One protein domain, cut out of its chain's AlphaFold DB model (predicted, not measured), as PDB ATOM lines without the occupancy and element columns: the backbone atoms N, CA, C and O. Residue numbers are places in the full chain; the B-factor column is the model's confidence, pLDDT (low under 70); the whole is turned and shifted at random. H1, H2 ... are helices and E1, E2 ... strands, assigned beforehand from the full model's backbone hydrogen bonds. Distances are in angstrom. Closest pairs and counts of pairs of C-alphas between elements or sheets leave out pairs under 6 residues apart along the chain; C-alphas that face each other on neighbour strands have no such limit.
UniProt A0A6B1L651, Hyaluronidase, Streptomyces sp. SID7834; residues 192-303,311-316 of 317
ATOM      1  N   THR A 192      28.165  40.070  -6.114       97.25
ATOM      2  CA  THR A 192      29.595  39.855  -5.893       97.25
ATOM      3  C   THR A 192      29.833  38.634  -5.020       97.25
ATOM      4  O   THR A 192      29.196  38.464  -3.981       97.25
ATOM      5  N   THR A 193      30.803  37.822  -5.419       97.19
ATOM      6  CA  THR A 193      31.352  36.734  -4.613       97.19
ATOM      7  C   THR A 193      32.755  37.130  -4.170       97.19
ATOM      8  O   THR A 193      33.610  37.361  -5.022       97.19
ATOM      9  N   GLU A 194      33.011  37.201  -2.862       96.31
ATOM     10  CA  GLU A 194      34.354  37.463  -2.304       96.31
ATOM     11  C   GLU A 194      35.224  36.197  -2.397       96.31
ATOM     12  O   GLU A 194      35.546  35.596  -1.385       96.31
ATOM     13  N   GLY A 195      35.487  35.701  -3.609       91.75
ATOM     14  CA  GLY A 195      36.110  34.390  -3.849       91.75
ATOM     15  C   GLY A 195      37.585  34.435  -4.253       91.75
ATOM     16  O   GLY A 195      38.073  33.467  -4.829       91.75
ATOM     17  N   PHE A 196      38.269  35.560  -4.047       88.75
ATOM     18  CA  PHE A 196      39.688  35.703  -4.378       88.75
ATOM     19  C   PHE A 196      40.588  35.092  -3.292       88.75
ATOM     20  O   PHE A 196      40.181  34.948  -2.138       88.75
ATOM     21  N   TYR A 197      41.814  34.736  -3.679       83.19
ATOM     22  CA  TYR A 197      42.868  34.298  -2.761       83.19
ATOM     23  C   TYR A 197      43.544  35.492  -2.078       83.19
ATOM     24  O   TYR A 197      43.615  36.579  -2.659       83.19
ATOM     25  N   GLY A 198      44.104  35.263  -0.889       83.44
ATOM     26  CA  GLY A 198      44.803  36.273  -0.102       83.44
ATOM     27  C   GLY A 198      43.907  36.960   0.929       83.44
ATOM     28  O   GLY A 198      42.798  36.510   1.221       83.44
ATOM     29  N   GLN A 199      44.409  38.079   1.460       86.62
ATOM     30  CA  GLN A 199      43.804  38.813   2.572       86.62
ATOM     31  C   GLN A 199      42.308  39.094   2.319       86.62
ATOM     32  O   GLN A 199      41.986  39.861   1.408       86.62
ATOM     33  N   PRO A 200      41.395  38.526   3.129       90.88
ATOM     34  CA  PRO A 200      39.973  38.820   3.028       90.88
ATOM     35  C   PRO A 200      39.692  40.304   3.255       90.88
ATOM     36  O   PRO A 200      40.450  40.991   3.946       90.88
ATOM     37  N   TRP A 201      38.566  40.789   2.731       94.94
ATOM     38  CA  TRP A 201      38.159  42.165   3.000       94.94
ATOM     39  C   TRP A 201      37.961  42.401   4.494       94.94
ATOM     40  O   TRP A 201      37.427  41.567   5.231       94.94
ATOM     41  N   THR A 202      38.343  43.586   4.943       94.94
ATOM     42  CA  THR A 202      38.018  44.070   6.279       94.94
ATOM     43  C   THR A 202      36.505  44.244   6.432       94.94
ATOM     44  O   THR A 202      35.741  44.343   5.464       94.94
ATOM     45  N   ARG A 203      36.041  44.327   7.682       95.19
ATOM     46  CA  ARG A 203      34.640  44.640   7.989       95.19
ATOM     47  C   ARG A 203      34.173  45.923   7.290       95.19
ATOM     48  O   ARG A 203      33.073  45.951   6.742       95.19
ATOM     49  N   GLU A 204      34.985  46.976   7.321       97.62
ATOM     50  CA  GLU A 204      34.635  48.281   6.750       97.62
ATOM     51  C   GLU A 204      34.480  48.210   5.230       97.62
ATOM     52  O   GLU A 204      33.479  48.691   4.694       97.62
ATOM     53  N   GLU A 205      35.398  47.525   4.546       97.94
ATOM     54  CA  GLU A 205      35.328  47.301   3.099       97.94
ATOM     55  C   GLU A 205      34.073  46.515   2.708       97.94
ATOM     56  O   GLU A 205      33.373  46.900   1.771       97.94
ATOM     57  N   ARG A 206      33.709  45.470   3.463       98.06
ATOM     58  CA  ARG A 206      32.478  44.698   3.211       98.06
ATOM     59  C   ARG A 206      31.218  45.545   3.391       98.06
ATOM     60  O   ARG A 206      30.298  45.475   2.575       98.06
ATOM     61  N   LEU A 207      31.164  46.378   4.433       98.62
ATOM     62  CA  LEU A 207      30.031  47.284   4.666       98.62
ATOM     63  C   LEU A 207      29.926  48.362   3.576       98.62
ATOM     64  O   LEU A 207      28.814  48.681   3.132       98.62
ATOM     65  N   ALA A 208      31.064  48.896   3.124       98.56
ATOM     66  CA  ALA A 208      31.132  49.835   2.010       98.56
ATOM     67  C   ALA A 208      30.675  49.179   0.698       98.56
ATOM     68  O   ALA A 208      29.847  49.759  -0.016       98.56
ATOM     69  N   GLN A 209      31.124  47.949   0.429       98.50
ATOM     70  CA  GLN A 209      30.729  47.167  -0.739       98.50
ATOM     71  C   GLN A 209      29.218  46.934  -0.768       98.50
ATOM     72  O   GLN A 209      28.591  47.182  -1.793       98.50
ATOM     73  N   LEU A 210      28.593  46.548   0.349       98.69
ATOM     74  CA  LEU A 210      27.134  46.400   0.407       98.69
ATOM     75  C   LEU A 210      26.399  47.707   0.077       98.69
ATOM     76  O   LEU A 210      25.401  47.688  -0.636       98.69
ATOM     77  N   GLY A 211      26.902  48.851   0.555       98.19
ATOM     78  CA  GLY A 211      26.345  50.156   0.183       98.19
ATOM     79  C   GLY A 211      26.497  50.472  -1.305       98.19
ATOM     80  O   GLY A 211      25.595  51.038  -1.917       98.19
ATOM     81  N   PHE A 212      27.630  50.113  -1.907       98.38
ATOM     82  CA  PHE A 212      27.821  50.237  -3.351       98.38
ATOM     83  C   PHE A 212      26.864  49.324  -4.131       98.38
ATOM     84  O   PHE A 212      26.251  49.764  -5.105       98.38
ATOM     85  N   MET A 213      26.687  48.083  -3.680       98.62
ATOM     86  CA  MET A 213      25.789  47.101  -4.288       98.62
ATOM     87  C   MET A 213      24.335  47.577  -4.293       98.62
ATOM     88  O   MET A 213      23.710  47.549  -5.352       98.62
ATOM     89  N   GLY A 214      23.838  48.110  -3.171       98.00
ATOM     90  CA  GLY A 214      22.495  48.692  -3.096       98.00
ATOM     91  C   GLY A 214      22.304  49.828  -4.103       98.00
ATOM     92  O   GLY A 214      21.415  49.764  -4.953       98.00
ATOM     93  N   ARG A 215      23.213  50.818  -4.119       97.19
ATOM     94  CA  ARG A 215      23.180  51.946  -5.083       97.19
ATOM     95  C   ARG A 215      23.243  51.514  -6.549       97.19
ATOM     96  O   ARG A 215      22.750  52.227  -7.418       97.19
ATOM     97  N   THR A 216      23.841  50.359  -6.824       97.50
ATOM     98  CA  THR A 216      24.002  49.802  -8.174       97.50
ATOM     99  C   THR A 216      23.046  48.646  -8.483       97.50
ATOM    100  O   THR A 216      23.209  47.968  -9.496       97.50
ATOM    101  N   LYS A 217      22.006  48.448  -7.659       98.19
ATOM    102  CA  LYS A 217      20.931  47.456  -7.860       98.19
ATOM    103  C   LYS A 217      21.416  45.994  -7.923       98.19
ATOM    104  O   LYS A 217      20.795  45.137  -8.569       98.19
ATOM    105  N   GLN A 218      22.533  45.694  -7.265       98.25
ATOM    106  CA  GLN A 218      23.021  44.332  -7.038       98.25
ATOM    107  C   GLN A 218      22.366  43.771  -5.771       98.25
ATOM    108  O   GLN A 218      22.292  44.474  -4.774       98.25
ATOM    109  N   ASN A 219      21.919  42.514  -5.792       97.75
ATOM    110  CA  ASN A 219      21.096  41.925  -4.728       97.75
ATOM    111  C   ASN A 219      21.671  40.643  -4.103       97.75
ATOM    112  O   ASN A 219      21.004  39.991  -3.297       97.75
ATOM    113  N   ARG A 220      22.899  40.242  -4.451       98.31
ATOM    114  CA  ARG A 220      23.533  39.044  -3.883       98.31
ATOM    115  C   ARG A 220      24.995  39.273  -3.550       98.31
ATOM    116  O   ARG A 220      25.812  39.426  -4.448       98.31
ATOM    117  N   TYR A 221      25.336  39.216  -2.270       98.69
ATOM    118  CA  TYR A 221      26.725  39.185  -1.827       98.69
ATOM    119  C   TYR A 221      27.016  37.822  -1.215       98.69
ATOM    120  O   TYR A 221      26.379  37.439  -0.236       98.69
ATOM    121  N   LEU A 222      27.940  37.073  -1.808       98.56
ATOM    122  CA  LEU A 222      28.392  35.796  -1.279       98.56
ATOM    123  C   LEU A 222      29.725  36.003  -0.565       98.56
ATOM    124  O   LEU A 222      30.758  36.213  -1.204       98.56
ATOM    125  N   TYR A 223      29.699  35.883   0.759       97.88
ATOM    126  CA  TYR A 223      30.907  35.752   1.554       97.88
ATOM    127  C   TYR A 223      31.579  34.438   1.144       97.88
ATOM    128  O   TYR A 223      31.063  33.353   1.438       97.88
ATOM    129  N   ALA A 224      32.688  34.543   0.406       95.94
ATOM    130  CA  ALA A 224      33.446  33.446  -0.201       95.94
ATOM    131  C   ALA A 224      34.941  33.423   0.217       95.94
ATOM    132  O   ALA A 224      35.687  32.655  -0.381       95.94
ATOM    133  N   ALA A 225      35.331  34.188   1.251       91.94
ATOM    134  CA  ALA A 225      36.720  34.447   1.639       91.94
ATOM    135  C   ALA A 225      37.598  33.182   1.689       91.94
ATOM    136  O   ALA A 225      37.297  32.228   2.416       91.94
ATOM    137  N   GLY A 226      38.671  33.191   0.890       84.69
ATOM    138  CA  GLY A 226      39.552  32.045   0.668       84.69
ATOM    139  C   GLY A 226      40.483  31.712   1.835       84.69
ATOM    140  O   GLY A 226      40.832  30.554   1.992       84.69
ATOM    141  N   ASP A 227      40.824  32.668   2.694       86.56
ATOM    142  CA  ASP A 227      41.759  32.428   3.808       86.56
ATOM    143  C   ASP A 227      41.038  32.261   5.162       86.56
ATOM    144  O   ASP A 227      41.662  32.249   6.220       86.56
ATOM    145  N   ASP A 228      39.708  32.129   5.151       91.75
ATOM    146  CA  ASP A 228      38.900  31.949   6.360       91.75
ATOM    147  C   ASP A 228      38.846  30.464   6.789       91.75
ATOM    148  O   ASP A 228      38.173  29.644   6.139       91.75
ATOM    149  N   PRO A 229      39.489  30.089   7.914       91.81
ATOM    150  CA  PRO A 229      39.556  28.700   8.352       91.81
ATOM    151  C   PRO A 229      38.193  28.157   8.794       91.81
ATOM    152  O   PRO A 229      37.944  26.961   8.649       91.81
ATOM    153  N   TYR A 230      37.270  28.999   9.270       94.88
ATOM    154  CA  TYR A 230      35.942  28.596   9.759       94.88
ATOM    155  C   TYR A 230      34.968  28.210   8.645       94.88
ATOM    156  O   TYR A 230      33.804  27.880   8.909       94.88
ATOM    157  N   ARG A 231      35.435  28.255   7.400       93.44
ATOM    158  CA  ARG A 231      34.760  27.728   6.213       93.44
ATOM    159  C   ARG A 231      35.432  26.502   5.633       93.44
ATOM    160  O   ARG A 231      34.808  25.820   4.826       93.44
ATOM    161  N   GLN A 232      36.690  26.293   5.988       90.94
ATOM    162  CA  GLN A 232      37.552  25.260   5.442       90.94
ATOM    163  C   GLN A 232      37.907  24.289   6.555       90.94
ATOM    164  O   GLN A 232      37.022  23.640   7.094       90.94
ATOM    165  N   THR A 233      39.168  24.214   6.965       89.62
ATOM    166  CA  THR A 233      39.678  23.229   7.926       89.62
ATOM    167  C   THR A 233      38.950  23.234   9.274       89.62
ATOM    168  O   THR A 233      38.824  22.188   9.905       89.62
ATOM    169  N   ARG A 234      38.405  24.379   9.700       94.31
ATOM    170  CA  ARG A 234      37.656  24.558  10.955       94.31
ATOM    171  C   ARG A 234      36.160  24.772  10.732       94.31
ATOM    172  O   ARG A 234      35.493  25.403  11.549       94.31
ATOM    173  N   TRP A 235      35.600  24.256   9.637       95.00
ATOM    174  CA  TRP A 235      34.191  24.461   9.288       95.00
ATOM    175  C   TRP A 235      33.205  24.005  10.382       95.00
ATOM    176  O   TRP A 235      32.126  24.589  10.508       95.00
ATOM    177  N   ARG A 236      33.581  23.006  11.198       95.50
ATOM    178  CA  ARG A 236      32.781  22.507  12.335       95.50
ATOM    179  C   ARG A 236      32.719  23.492  13.506       95.50
ATOM    180  O   ARG A 236      31.737  23.487  14.248       95.50
ATOM    181  N   ASP A 237      33.742  24.328  13.671       96.81
ATOM    182  CA  ASP A 237      33.856  25.244  14.802       96.81
ATOM    183  C   ASP A 237      32.920  26.448  14.627       96.81
ATOM    184  O   ASP A 237      32.758  26.962  13.513       96.81
ATOM    185  N   PRO A 238      32.317  26.974  15.705       96.69
ATOM    186  CA  PRO A 238      31.626  28.252  15.637       96.69
ATOM    187  C   PRO A 238      32.622  29.392  15.391       96.69
ATOM    188  O   PRO A 238      33.760  29.354  15.857       96.69
ATOM    189  N   TYR A 239      32.159  30.443  14.713       97.88
ATOM    190  CA  TYR A 239      32.924  31.687  14.632       97.88
ATOM    191  C   TYR A 239      33.109  32.312  16.032       97.88
ATOM    192  O   TYR A 239      32.184  32.224  16.858       97.88
ATOM    193  N   PRO A 240      34.245  32.985  16.291       97.88
ATOM    194  CA  PRO A 240      34.481  33.802  17.479       97.88
ATOM    195  C   PRO A 240      33.403  34.869  17.717       97.88
ATOM    196  O   PRO A 240      32.569  35.171  16.862       97.88
ATOM    197  N   ALA A 241      33.333  35.405  18.936       98.00
ATOM    198  CA  ALA A 241      32.242  36.300  19.334       98.00
ATOM    199  C   ALA A 241      32.211  37.621  18.545       98.00
ATOM    200  O   ALA A 241      31.130  38.060  18.147       98.00
ATOM    201  N   ASP A 242      33.377  38.204  18.305       97.12
ATOM    202  CA  ASP A 242      33.618  39.387  17.481       97.12
ATOM    203  C   ASP A 242      33.254  39.144  16.012       97.12
ATOM    204  O   ASP A 242      32.416  39.865  15.473       97.12
ATOM    205  N   GLU A 243      33.735  38.061  15.400       96.75
ATOM    206  CA  GLU A 243      33.385  37.721  14.011       96.75
ATOM    207  C   GLU A 243      31.875  37.473  13.842       96.75
ATOM    208  O   GLU A 243      31.247  37.886  12.863       96.75
ATOM    209  N   ARG A 244      31.223  36.864  14.840       98.38
ATOM    210  CA  ARG A 244      29.758  36.735  14.851       98.38
ATOM    211  C   ARG A 244      29.062  38.097  14.935       98.38
ATOM    212  O   ARG A 244      27.975  38.251  14.369       98.38
ATOM    213  N   ALA A 245      29.602  39.060  15.681       98.25
ATOM    214  CA  ALA A 245      29.054  40.417  15.725       98.25
ATOM    215  C   ALA A 245      29.190  41.103  14.357       98.25
ATOM    216  O   ALA A 245      28.235  41.730  13.890       98.25
ATOM    217  N   ASP A 246      30.310  40.881  13.672       97.62
ATOM    218  CA  ASP A 246      30.549  41.382  12.320       97.62
ATOM    219  C   ASP A 246      29.558  40.804  11.308       97.62
ATOM    220  O   ASP A 246      28.953  41.566  10.554       97.62
ATOM    221  N   PHE A 247      29.276  39.497  11.346       98.44
ATOM    222  CA  PHE A 247      28.240  38.905  10.490       98.44
ATOM    223  C   PHE A 247      26.851  39.508  10.725       98.44
ATOM    224  O   PHE A 247      26.106  39.704   9.766       98.44
ATOM    225  N   ARG A 248      26.497  39.853  11.970       98.75
ATOM    226  CA  ARG A 248      25.214  40.521  12.255       98.75
ATOM    227  C   ARG A 248      25.170  41.932  11.687       98.75
ATOM    228  O   ARG A 248      24.156  42.314  11.105       98.75
ATOM    229  N   ALA A 249      26.255  42.691  11.836       98.56
ATOM    230  CA  ALA A 249      26.369  44.022  11.244       98.56
ATOM    231  C   ALA A 249      26.270  43.947   9.712       98.56
ATOM    232  O   ALA A 249      25.532  44.716   9.095       98.56
ATOM    233  N   LEU A 250      26.943  42.964   9.112       98.44
ATOM    234  CA  LEU A 250      26.903  42.698   7.682       98.44
ATOM    235  C   LEU A 250      25.495  42.318   7.213       98.44
ATOM    236  O   LEU A 250      25.014  42.875   6.233       98.44
ATOM    237  N   ALA A 251      24.798  41.435   7.930       98.81
ATOM    238  CA  ALA A 251      23.431  41.034   7.605       98.81
ATOM    239  C   ALA A 251      22.431  42.194   7.726       98.81
ATOM    240  O   ALA A 251      21.543  42.336   6.887       98.81
ATOM    241  N   ALA A 252      22.574  43.037   8.754       98.69
ATOM    242  CA  ALA A 252      21.750  44.233   8.916       98.69
ATOM    243  C   ALA A 252      21.974  45.221   7.764       98.69
ATOM    244  O   ALA A 252      21.007  45.698   7.169       98.69
ATOM    245  N   LYS A 253      23.241  45.469   7.402       98.62
ATOM    246  CA  LYS A 253      23.594  46.324   6.266       98.62
ATOM    247  C   LYS A 253      23.087  45.753   4.946       98.62
ATOM    248  O   LYS A 253      22.555  46.502   4.140       98.62
ATOM    249  N   ALA A 254      23.228  44.447   4.732       98.75
ATOM    250  CA  ALA A 254      22.802  43.786   3.506       98.75
ATOM    251  C   ALA A 254      21.285  43.912   3.325       98.75
ATOM    252  O   ALA A 254      20.833  44.331   2.267       98.75
ATOM    253  N   ARG A 255      20.508  43.678   4.393       98.56
ATOM    254  CA  ARG A 255      19.051  43.866   4.379       98.56
ATOM    255  C   ARG A 255      18.650  45.297   4.023       98.56
ATOM    256  O   ARG A 255      17.807  45.475   3.158       98.56
ATOM    257  N   ALA A 256      19.284  46.292   4.646       98.38
ATOM    258  CA  ALA A 256      18.992  47.703   4.380       98.38
ATOM    259  C   ALA A 256      19.335  48.150   2.946       98.38
ATOM    260  O   ALA A 256      18.829  49.164   2.481       98.38
ATOM    261  N   GLU A 257      20.197  47.405   2.253       98.56
ATOM    262  CA  GLU A 257      20.616  47.677   0.874       98.56
ATOM    263  C   GLU A 257      19.961  46.742  -0.151       98.56
ATOM    264  O   GLU A 257      20.389  46.720  -1.303       98.56
ATOM    265  N   HIS A 258      18.963  45.944   0.254       98.31
ATOM    266  CA  HIS A 258      18.327  44.931  -0.601       98.31
ATOM    267  C   HIS A 258      19.317  43.910  -1.184       98.31
ATOM    268  O   HIS A 258      19.185  43.407  -2.300       98.31
ATOM    269  N   VAL A 259      20.332  43.565  -0.391       98.69
ATOM    270  CA  VAL A 259      21.311  42.529  -0.702       98.69
ATOM    271  C   VAL A 259      21.032  41.299   0.153       98.69
ATOM    272  O   VAL A 259      21.057  41.335   1.382       98.69
ATOM    273  N   THR A 260      20.837  40.155  -0.495       98.50
ATOM    274  CA  THR A 260      20.859  38.862   0.188       98.50
ATOM    275  C   THR A 260      22.299  38.529   0.569       98.50
ATOM    276  O   THR A 260      23.136  38.299  -0.310       98.50
ATOM    277  N   LEU A 261      22.577  38.464   1.872       98.81
ATOM    278  CA  LEU A 261      23.839  37.944   2.390       98.81
ATOM    279  C   LEU A 261      23.862  36.417   2.255       98.81
ATOM    280  O   LEU A 261      23.072  35.707   2.887       98.81
ATOM    281  N   GLY A 262      24.783  35.929   1.434       98.62
ATOM    282  CA  GLY A 262      25.128  34.526   1.303       98.62
ATOM    283  C   GLY A 262      26.429  34.186   2.022       98.62
ATOM    284  O   GLY A 262      27.321  35.026   2.137       98.62
ATOM    285  N   TRP A 263      26.559  32.936   2.454       98.56
ATOM    286  CA  TRP A 263      27.786  32.393   3.028       98.56
ATOM    287  C   TRP A 263      28.149  31.075   2.353       98.56
ATOM    288  O   TRP A 263      27.301  30.198   2.179       98.56
ATOM    289  N   ALA A 264      29.413  30.950   1.964       97.12
ATOM    290  CA  ALA A 264      29.949  29.722   1.410       97.12
ATOM    291  C   ALA A 264      30.776  28.950   2.441       97.12
ATOM    292  O   ALA A 264      31.541  29.540   3.202       97.12
ATOM    293  N   VAL A 265      30.663  27.626   2.398       95.75
ATOM    294  CA  VAL A 265      31.497  26.680   3.142       95.75
ATOM    295  C   VAL A 265      32.171  25.746   2.155       95.75
ATOM    296  O   VAL A 265      31.535  25.291   1.204       95.75
ATOM    297  N   SER A 266      33.453  25.462   2.370       92.75
ATOM    298  CA  SER A 266      34.212  24.514   1.563       92.75
ATOM    299  C   SER A 266      34.819  23.431   2.454       92.75
ATOM    300  O   SER A 266      35.998  23.491   2.797       92.75
ATOM    301  N   PRO A 267      34.006  22.449   2.881       89.62
ATOM    302  CA  PRO A 267      34.418  21.486   3.888       89.62
ATOM    303  C   PRO A 267      35.172  20.293   3.288       89.62
ATOM    304  O   PRO A 267      35.678  19.476   4.043       89.62
ATOM    305  N   GLY A 268      35.252  20.177   1.955       82.06
ATOM    306  CA  GLY A 268      35.664  18.947   1.268       82.06
ATOM    307  C   GLY A 268      37.079  18.444   1.574       82.06
ATOM    308  O   GLY A 268      37.327  17.257   1.449       82.06
ATOM    309  N   GLN A 269      37.987  19.308   2.029       79.56
ATOM    310  CA  GLN A 269      39.333  18.911   2.475       79.56
ATOM    311  C   GLN A 269      39.387  18.418   3.933       79.56
ATOM    312  O   GLN A 269      40.450  18.059   4.425       79.56
ATOM    313  N   ALA A 270      38.267  18.485   4.654       82.50
ATOM    314  CA  ALA A 270      38.193  18.231   6.089       82.50
ATOM    315  C   ALA A 270      36.904  17.500   6.507       82.50
ATOM    316  O   ALA A 270      36.582  17.467   7.696       82.50
ATOM    317  N   MET A 271      36.101  17.016   5.559       86.81
ATOM    318  CA  MET A 271      34.798  16.390   5.789       86.81
ATOM    319  C   MET A 271      34.835  14.962   5.281       86.81
ATOM    320  O   MET A 271      35.280  14.730   4.164       86.81
ATOM    321  N   CYS A 272      34.335  14.045   6.098       88.88
ATOM    322  CA  CYS A 272      34.003  12.697   5.685       88.88
ATOM    323  C   CYS A 272      32.561  12.711   5.168       88.88
ATOM    324  O   CYS A 272      31.634  13.032   5.920       88.88
ATOM    325  N   MET A 273      32.364  12.462   3.874       83.31
ATOM    326  CA  MET A 273      31.051  12.576   3.229       83.31
ATOM    327  C   MET A 273      30.085  11.468   3.664       83.31
ATOM    328  O   MET A 273      28.886  11.725   3.784       83.31
ATOM    329  N   ALA A 274      30.608  10.279   3.962       87.69
ATOM    330  CA  ALA A 274      29.875   9.136   4.499       87.69
ATOM    331  C   ALA A 274      29.481   9.313   5.981       87.69
ATOM    332  O   ALA A 274      28.602   8.613   6.486       87.69
ATOM    333  N   SER A 275      30.085  10.274   6.694       91.50
ATOM    334  CA  SER A 275      29.861  10.442   8.128       91.50
ATOM    335  C   SER A 275      28.594  11.237   8.451       91.50
ATOM    336  O   SER A 275      28.529  12.467   8.351       91.50
ATOM    337  N   ASP A 276      27.610  10.546   9.019       93.44
ATOM    338  CA  ASP A 276      26.423  11.142   9.639       93.44
ATOM    339  C   ASP A 276      26.755  12.225  10.688       93.44
ATOM    340  O   ASP A 276      25.987  13.172  10.909       93.44
ATOM    341  N   ALA A 277      27.885  12.086  11.389       94.25
ATOM    342  CA  ALA A 277      28.323  13.065  12.378       94.25
ATOM    343  C   ALA A 277      28.723  14.392  11.719       94.25
ATOM    344  O   ALA A 277      28.372  15.458  12.244       94.25
ATOM    345  N   ASP A 278      29.374  14.325  10.558       93.94
ATOM    346  CA  ASP A 278      29.756  15.492   9.772       93.94
ATOM    347  C   ASP A 278      28.552  16.151   9.115       93.94
ATOM    348  O   ASP A 278      28.400  17.369   9.212       93.94
ATOM    349  N   VAL A 279      27.613  15.377   8.569       93.50
ATOM    350  CA  VAL A 279      26.352  15.940   8.061       93.50
ATOM    351  C   VAL A 279      25.622  16.719   9.167       93.50
ATOM    352  O   VAL A 279      25.194  17.861   8.964       93.50
ATOM    353  N   ARG A 280      25.545  16.166  10.388       96.62
ATOM    354  CA  ARG A 280      24.964  16.874  11.544       96.62
ATOM    355  C   ARG A 280      25.752  18.124  11.933       96.62
ATOM    356  O   ARG A 280      25.143  19.120  12.324       96.62
ATOM    357  N   ALA A 281      27.082  18.086  11.883       96.75
ATOM    358  CA  ALA A 281      27.904  19.257  12.172       96.75
ATOM    359  C   ALA A 281      27.691  20.367  11.132       96.75
ATOM    360  O   ALA A 281      27.605  21.537  11.508       96.75
ATOM    361  N   LEU A 282      27.535  20.008   9.854       96.31
ATOM    362  CA  LEU A 282      27.337  20.966   8.765       96.31
ATOM    363  C   LEU A 282      26.000  21.680   8.925       96.31
ATOM    364  O   LEU A 282      25.951  22.909   8.875       96.31
ATOM    365  N   ASN A 283      24.944  20.927   9.234       96.88
ATOM    366  CA  ASN A 283      23.630  21.492   9.530       96.88
ATOM    367  C   ASN A 283      23.683  22.458  10.727       96.88
ATOM    368  O   ASN A 283      23.227  23.591  10.605       96.88
ATOM    369  N   ARG A 284      24.344  22.087  11.837       98.12
ATOM    370  CA  ARG A 284      24.522  23.000  12.987       98.12
ATOM    371  C   ARG A 284      25.253  24.289  12.612       98.12
ATOM    372  O   ARG A 284      24.910  25.360  13.112       98.12
ATOM    373  N   LYS A 285      26.273  24.204  11.753       98.00
ATOM    374  CA  LYS A 285      27.011  25.378  11.273       98.00
ATOM    375  C   LYS A 285      26.125  26.272  10.401       98.00
ATOM    376  O   LYS A 285      26.136  27.487  10.591       98.00
ATOM    377  N   ILE A 286      25.338  25.691   9.495       98.12
ATOM    378  CA  ILE A 286      24.369  26.416   8.658       98.12
ATOM    379  C   ILE A 286      23.319  27.115   9.532       98.12
ATOM    380  O   ILE A 286      23.097  28.314   9.357       98.12
ATOM    381  N   ASP A 287      22.754  26.425  10.526       98.56
ATOM    382  CA  ASP A 287      21.790  26.997  11.477       98.56
ATOM    383  C   ASP A 287      22.392  28.171  12.260       98.56
ATOM    384  O   ASP A 287      21.764  29.222  12.421       98.56
ATOM    385  N   ALA A 288      23.646  28.034  12.705       98.50
ATOM    386  CA  ALA A 288      24.356  29.113  13.378       98.50
ATOM    387  C   ALA A 288      24.511  30.336  12.463       98.50
ATOM    388  O   ALA A 288      24.218  31.452  12.885       98.50
ATOM    389  N   MET A 289      24.907  30.146  11.202       98.62
ATOM    390  CA  MET A 289      25.034  31.239  10.231       98.62
ATOM    391  C   MET A 289      23.677  31.864   9.868       98.62
ATOM    392  O   MET A 289      23.576  33.087   9.729       98.62
ATOM    393  N   TRP A 290      22.610  31.065   9.793       98.69
ATOM    394  CA  TRP A 290      21.242  31.561   9.633       98.69
ATOM    395  C   TRP A 290      20.836  32.477  10.794       98.69
ATOM    396  O   TRP A 290      20.290  33.565  10.567       98.69
ATOM    397  N   ALA A 291      21.162  32.095  12.032       98.56
ATOM    398  CA  ALA A 291      20.917  32.910  13.222       98.56
ATOM    399  C   ALA A 291      21.718  34.228  13.229       98.56
ATOM    400  O   ALA A 291      21.284  35.208  13.836       98.56
ATOM    401  N   LEU A 292      22.854  34.292  12.523       98.56
ATOM    402  CA  LEU A 292      23.614  35.534  12.311       98.56
ATOM    403  C   LEU A 292      23.013  36.441  11.227       98.56
ATOM    404  O   LEU A 292      23.413  37.598  11.116       98.56
ATOM    405  N   GLY A 293      22.037  35.950  10.458       98.38
ATOM    406  CA  GLY A 293      21.329  36.723   9.437       98.38
ATOM    407  C   GLY A 293      21.678  36.365   7.991       98.38
ATOM    408  O   GLY A 293      21.170  37.019   7.084       98.38
ATOM    409  N   VAL A 294      22.485  35.325   7.756       98.62
ATOM    410  CA  VAL A 294      22.715  34.774   6.410       98.62
ATOM    411  C   VAL A 294      21.423  34.155   5.872       98.62
ATOM    412  O   VAL A 294      20.678  33.515   6.618       98.62
ATOM    413  N   ARG A 295      21.133  34.350   4.582       98.31
ATOM    414  CA  ARG A 295      19.904  33.858   3.928       98.31
ATOM    415  C   ARG A 295      20.145  33.066   2.644       98.31
ATOM    416  O   ARG A 295      19.192  32.573   2.052       98.31
ATOM    417  N   ALA A 296      21.399  32.908   2.231       98.06
ATOM    418  CA  ALA A 296      21.790  32.011   1.150       98.06
ATOM    419  C   ALA A 296      23.034  31.214   1.553       98.06
ATOM    420  O   ALA A 296      23.932  31.744   2.203       98.06
ATOM    421  N   PHE A 297      23.101  29.953   1.144       98.19
ATOM    422  CA  PHE A 297      24.215  29.068   1.465       98.19
ATOM    423  C   PHE A 297      24.776  28.451   0.197       98.19
ATOM    424  O   PHE A 297      24.021  28.115  -0.716       98.19
ATOM    425  N   GLN A 298      26.095  28.300   0.149       96.94
ATOM    426  CA  GLN A 298      26.767  27.573  -0.918       96.94
ATOM    427  C   GLN A 298      27.738  26.561  -0.318       96.94
ATOM    428  O   GLN A 298      28.682  26.931   0.377       96.94
ATOM    429  N   LEU A 299      27.515  25.285  -0.619       94.31
ATOM    430  CA  LEU A 299      28.463  24.215  -0.336       94.31
ATOM    431  C   LEU A 299      29.432  24.098  -1.517       94.31
ATOM    432  O   LEU A 299      29.002  24.020  -2.666       94.31
ATOM    433  N   GLN A 300      30.731  24.147  -1.242       91.94
ATOM    434  CA  GLN A 300      31.773  24.199  -2.260       91.94
ATOM    435  C   GLN A 300      32.753  23.036  -2.110       91.94
ATOM    436  O   GLN A 300      33.343  22.831  -1.052       91.94
ATOM    437  N   PHE A 301      33.004  22.340  -3.213       86.69
ATOM    438  CA  PHE A 301      34.011  21.285  -3.321       86.69
ATOM    439  C   PHE A 301      35.165  21.760  -4.208       86.69
ATOM    440  O   PHE A 301      35.549  21.102  -5.167       86.69
ATOM    441  N   GLN A 302      35.663  22.973  -3.958       78.94
ATOM    442  CA  GLN A 302      36.800  23.499  -4.715       78.94
ATOM    443  C   GLN A 302      38.085  22.889  -4.173       78.94
ATOM    444  O   GLN A 302      38.182  22.643  -2.973       78.94
ATOM    445  N   ASN A 303      39.074  22.695  -5.044       74.06
ATOM    446  CA  ASN A 303      40.392  22.191  -4.665       74.06
ATOM    447  C   ASN A 303      40.344  20.855  -3.899       74.06
ATOM    448  O   ASN A 303      41.228  20.601  -3.090       74.06
ATOM    449  N   CYS A 311      38.540  10.678   4.207       82.06
ATOM    450  CA  CYS A 311      38.337   9.586   5.156       82.06
ATOM    451  C   CYS A 311      38.220   8.243   4.429       82.06
ATOM    452  O   CYS A 311      37.713   8.184   3.311       82.06
ATOM    453  N   ASP A 312      38.648   7.165   5.086       83.94
ATOM    454  CA  ASP A 312      38.586   5.813   4.515       83.94
ATOM    455  C   ASP A 312      37.136   5.350   4.282       83.94
ATOM    456  O   ASP A 312      36.862   4.675   3.295       83.94
ATOM    457  N   GLU A 313      36.191   5.785   5.128       83.56
ATOM    458  CA  GLU A 313      34.755   5.482   4.985       83.56
ATOM    459  C   GLU A 313      34.179   5.984   3.643       83.56
ATOM    460  O   GLU A 313      33.292   5.346   3.074       83.56
ATOM    461  N   ASP A 314      34.711   7.082   3.089       81.81
ATOM    462  CA  ASP A 314      34.281   7.601   1.781       81.81
ATOM    463  C   ASP A 314      34.676   6.663   0.628       81.81
ATOM    464  O   ASP A 314      34.021   6.667  -0.410       81.81
ATOM    465  N   ALA A 315      35.724   5.846   0.790       80.12
ATOM    466  CA  ALA A 315      36.152   4.885  -0.229       80.12
ATOM    467  C   ALA A 315      35.278   3.619  -0.264       80.12
ATOM    468  O   ALA A 315      35.296   2.882  -1.252       80.12
ATOM    469  N   GLU A 316      34.560   3.344   0.825       79.12
ATOM    470  CA  GLU A 316      33.790   2.113   1.030       79.12
ATOM    471  C   GLU A 316      32.303   2.249   0.655       79.12
ATOM    472  O   GLU A 316      31.584   1.244   0.657       79.12
TER     473      GLU A 316
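What this domain is: This is residues 192 to 303 and 311 to 316 of the 317 residues of the protein "Hyaluronidase" of Streptomyces sp. SID7834 (UniProt A0A6B1L651). A small sheet of three parallel strands has E2 in its middle, with H2 running along E2 over it and H1 side by side with H2 toward the E1 edge. H3 packs on E2 and E3 with residues 282 to 290, and the short H4 lies far out at one end of the long axis, beyond a cut. The printed part has 118 residues, with four named helices and three named strands in the order H1 E1 H2 E2 H3 E3 H4; the sheet's order is E1 E2 E3, and the class is mixed, helices and strands. The whole is compact by its radius of gyration of the C-alphas, 14.9 A, yet elongated in outline, spanning 51 by 26 by 23 A.

Where its parts are: The printed part begins at Thr 192. H1 is residues 203 to 215, 18.9 A long, with C-alpha 203 at (34.640, 44.640, 7.989). E1 is residues 220 to 223. H2 is residues 241 to 256, 23.0 A long. E2, residues 260 to 265, is 16.4 A long, with C-alpha 260 at (20.859, 38.862, 0.188). H3 is residues 276 to 291, 22.7 A long. E3 is residues 296 to 299. H4 is residues 312 to 315, ending with C-alpha 315 at (36.152, 4.885, -0.229).

How they stand to each other: E1 and E2 are parallel at 32 degrees, with N 223 and O 262 2.9 A apart and N 262 and O 221 2.8 A apart, within hydrogen-bond range. E2 and E3 are parallel at 18 degrees, with N 263 and O 296 2.9 A apart. Residues 192 to 193 form a short parallel pairing with residues 221 to 222 of E1. H2 is on the sheet at a height over the sheet of 10.4 A, over E2, and runs along the strands, at 12 degrees to E2 on the local plane; the closest C-alphas of H2 and E2 are those of Ala 254 and Leu 261, 6.0 A apart. H1 and H2 touch at a shallow tilt of 11 degrees, the same way; their closest C-alphas are those of Leu 210 and Ala 254, 5.9 A apart. H1 only grazes the sheet with residues 206 to 214, and H3 only grazes it with residues 282 to 290. H3 and H2 are near each other, with 8 pairs of C-alphas within 10 A. H4 is not on the sheet and is apart from H1, H2 and H3. Every O i to N i+4 pair is within hydrogen-bond range in H1, H2 and H3; H4 is too short for such a pair.

The domain as a whole: The two C-alphas farthest apart are those of Arg 215 and Glu 316, 51.3 A. Residues 304 to 310 are cut out, and C-alphas 303 and 311 are 16.1 A apart across the cut. The link from E1 to H2, 17 residues, is long. The mean pLDDT of the printed part is 94.3, and no printed residue is under 70.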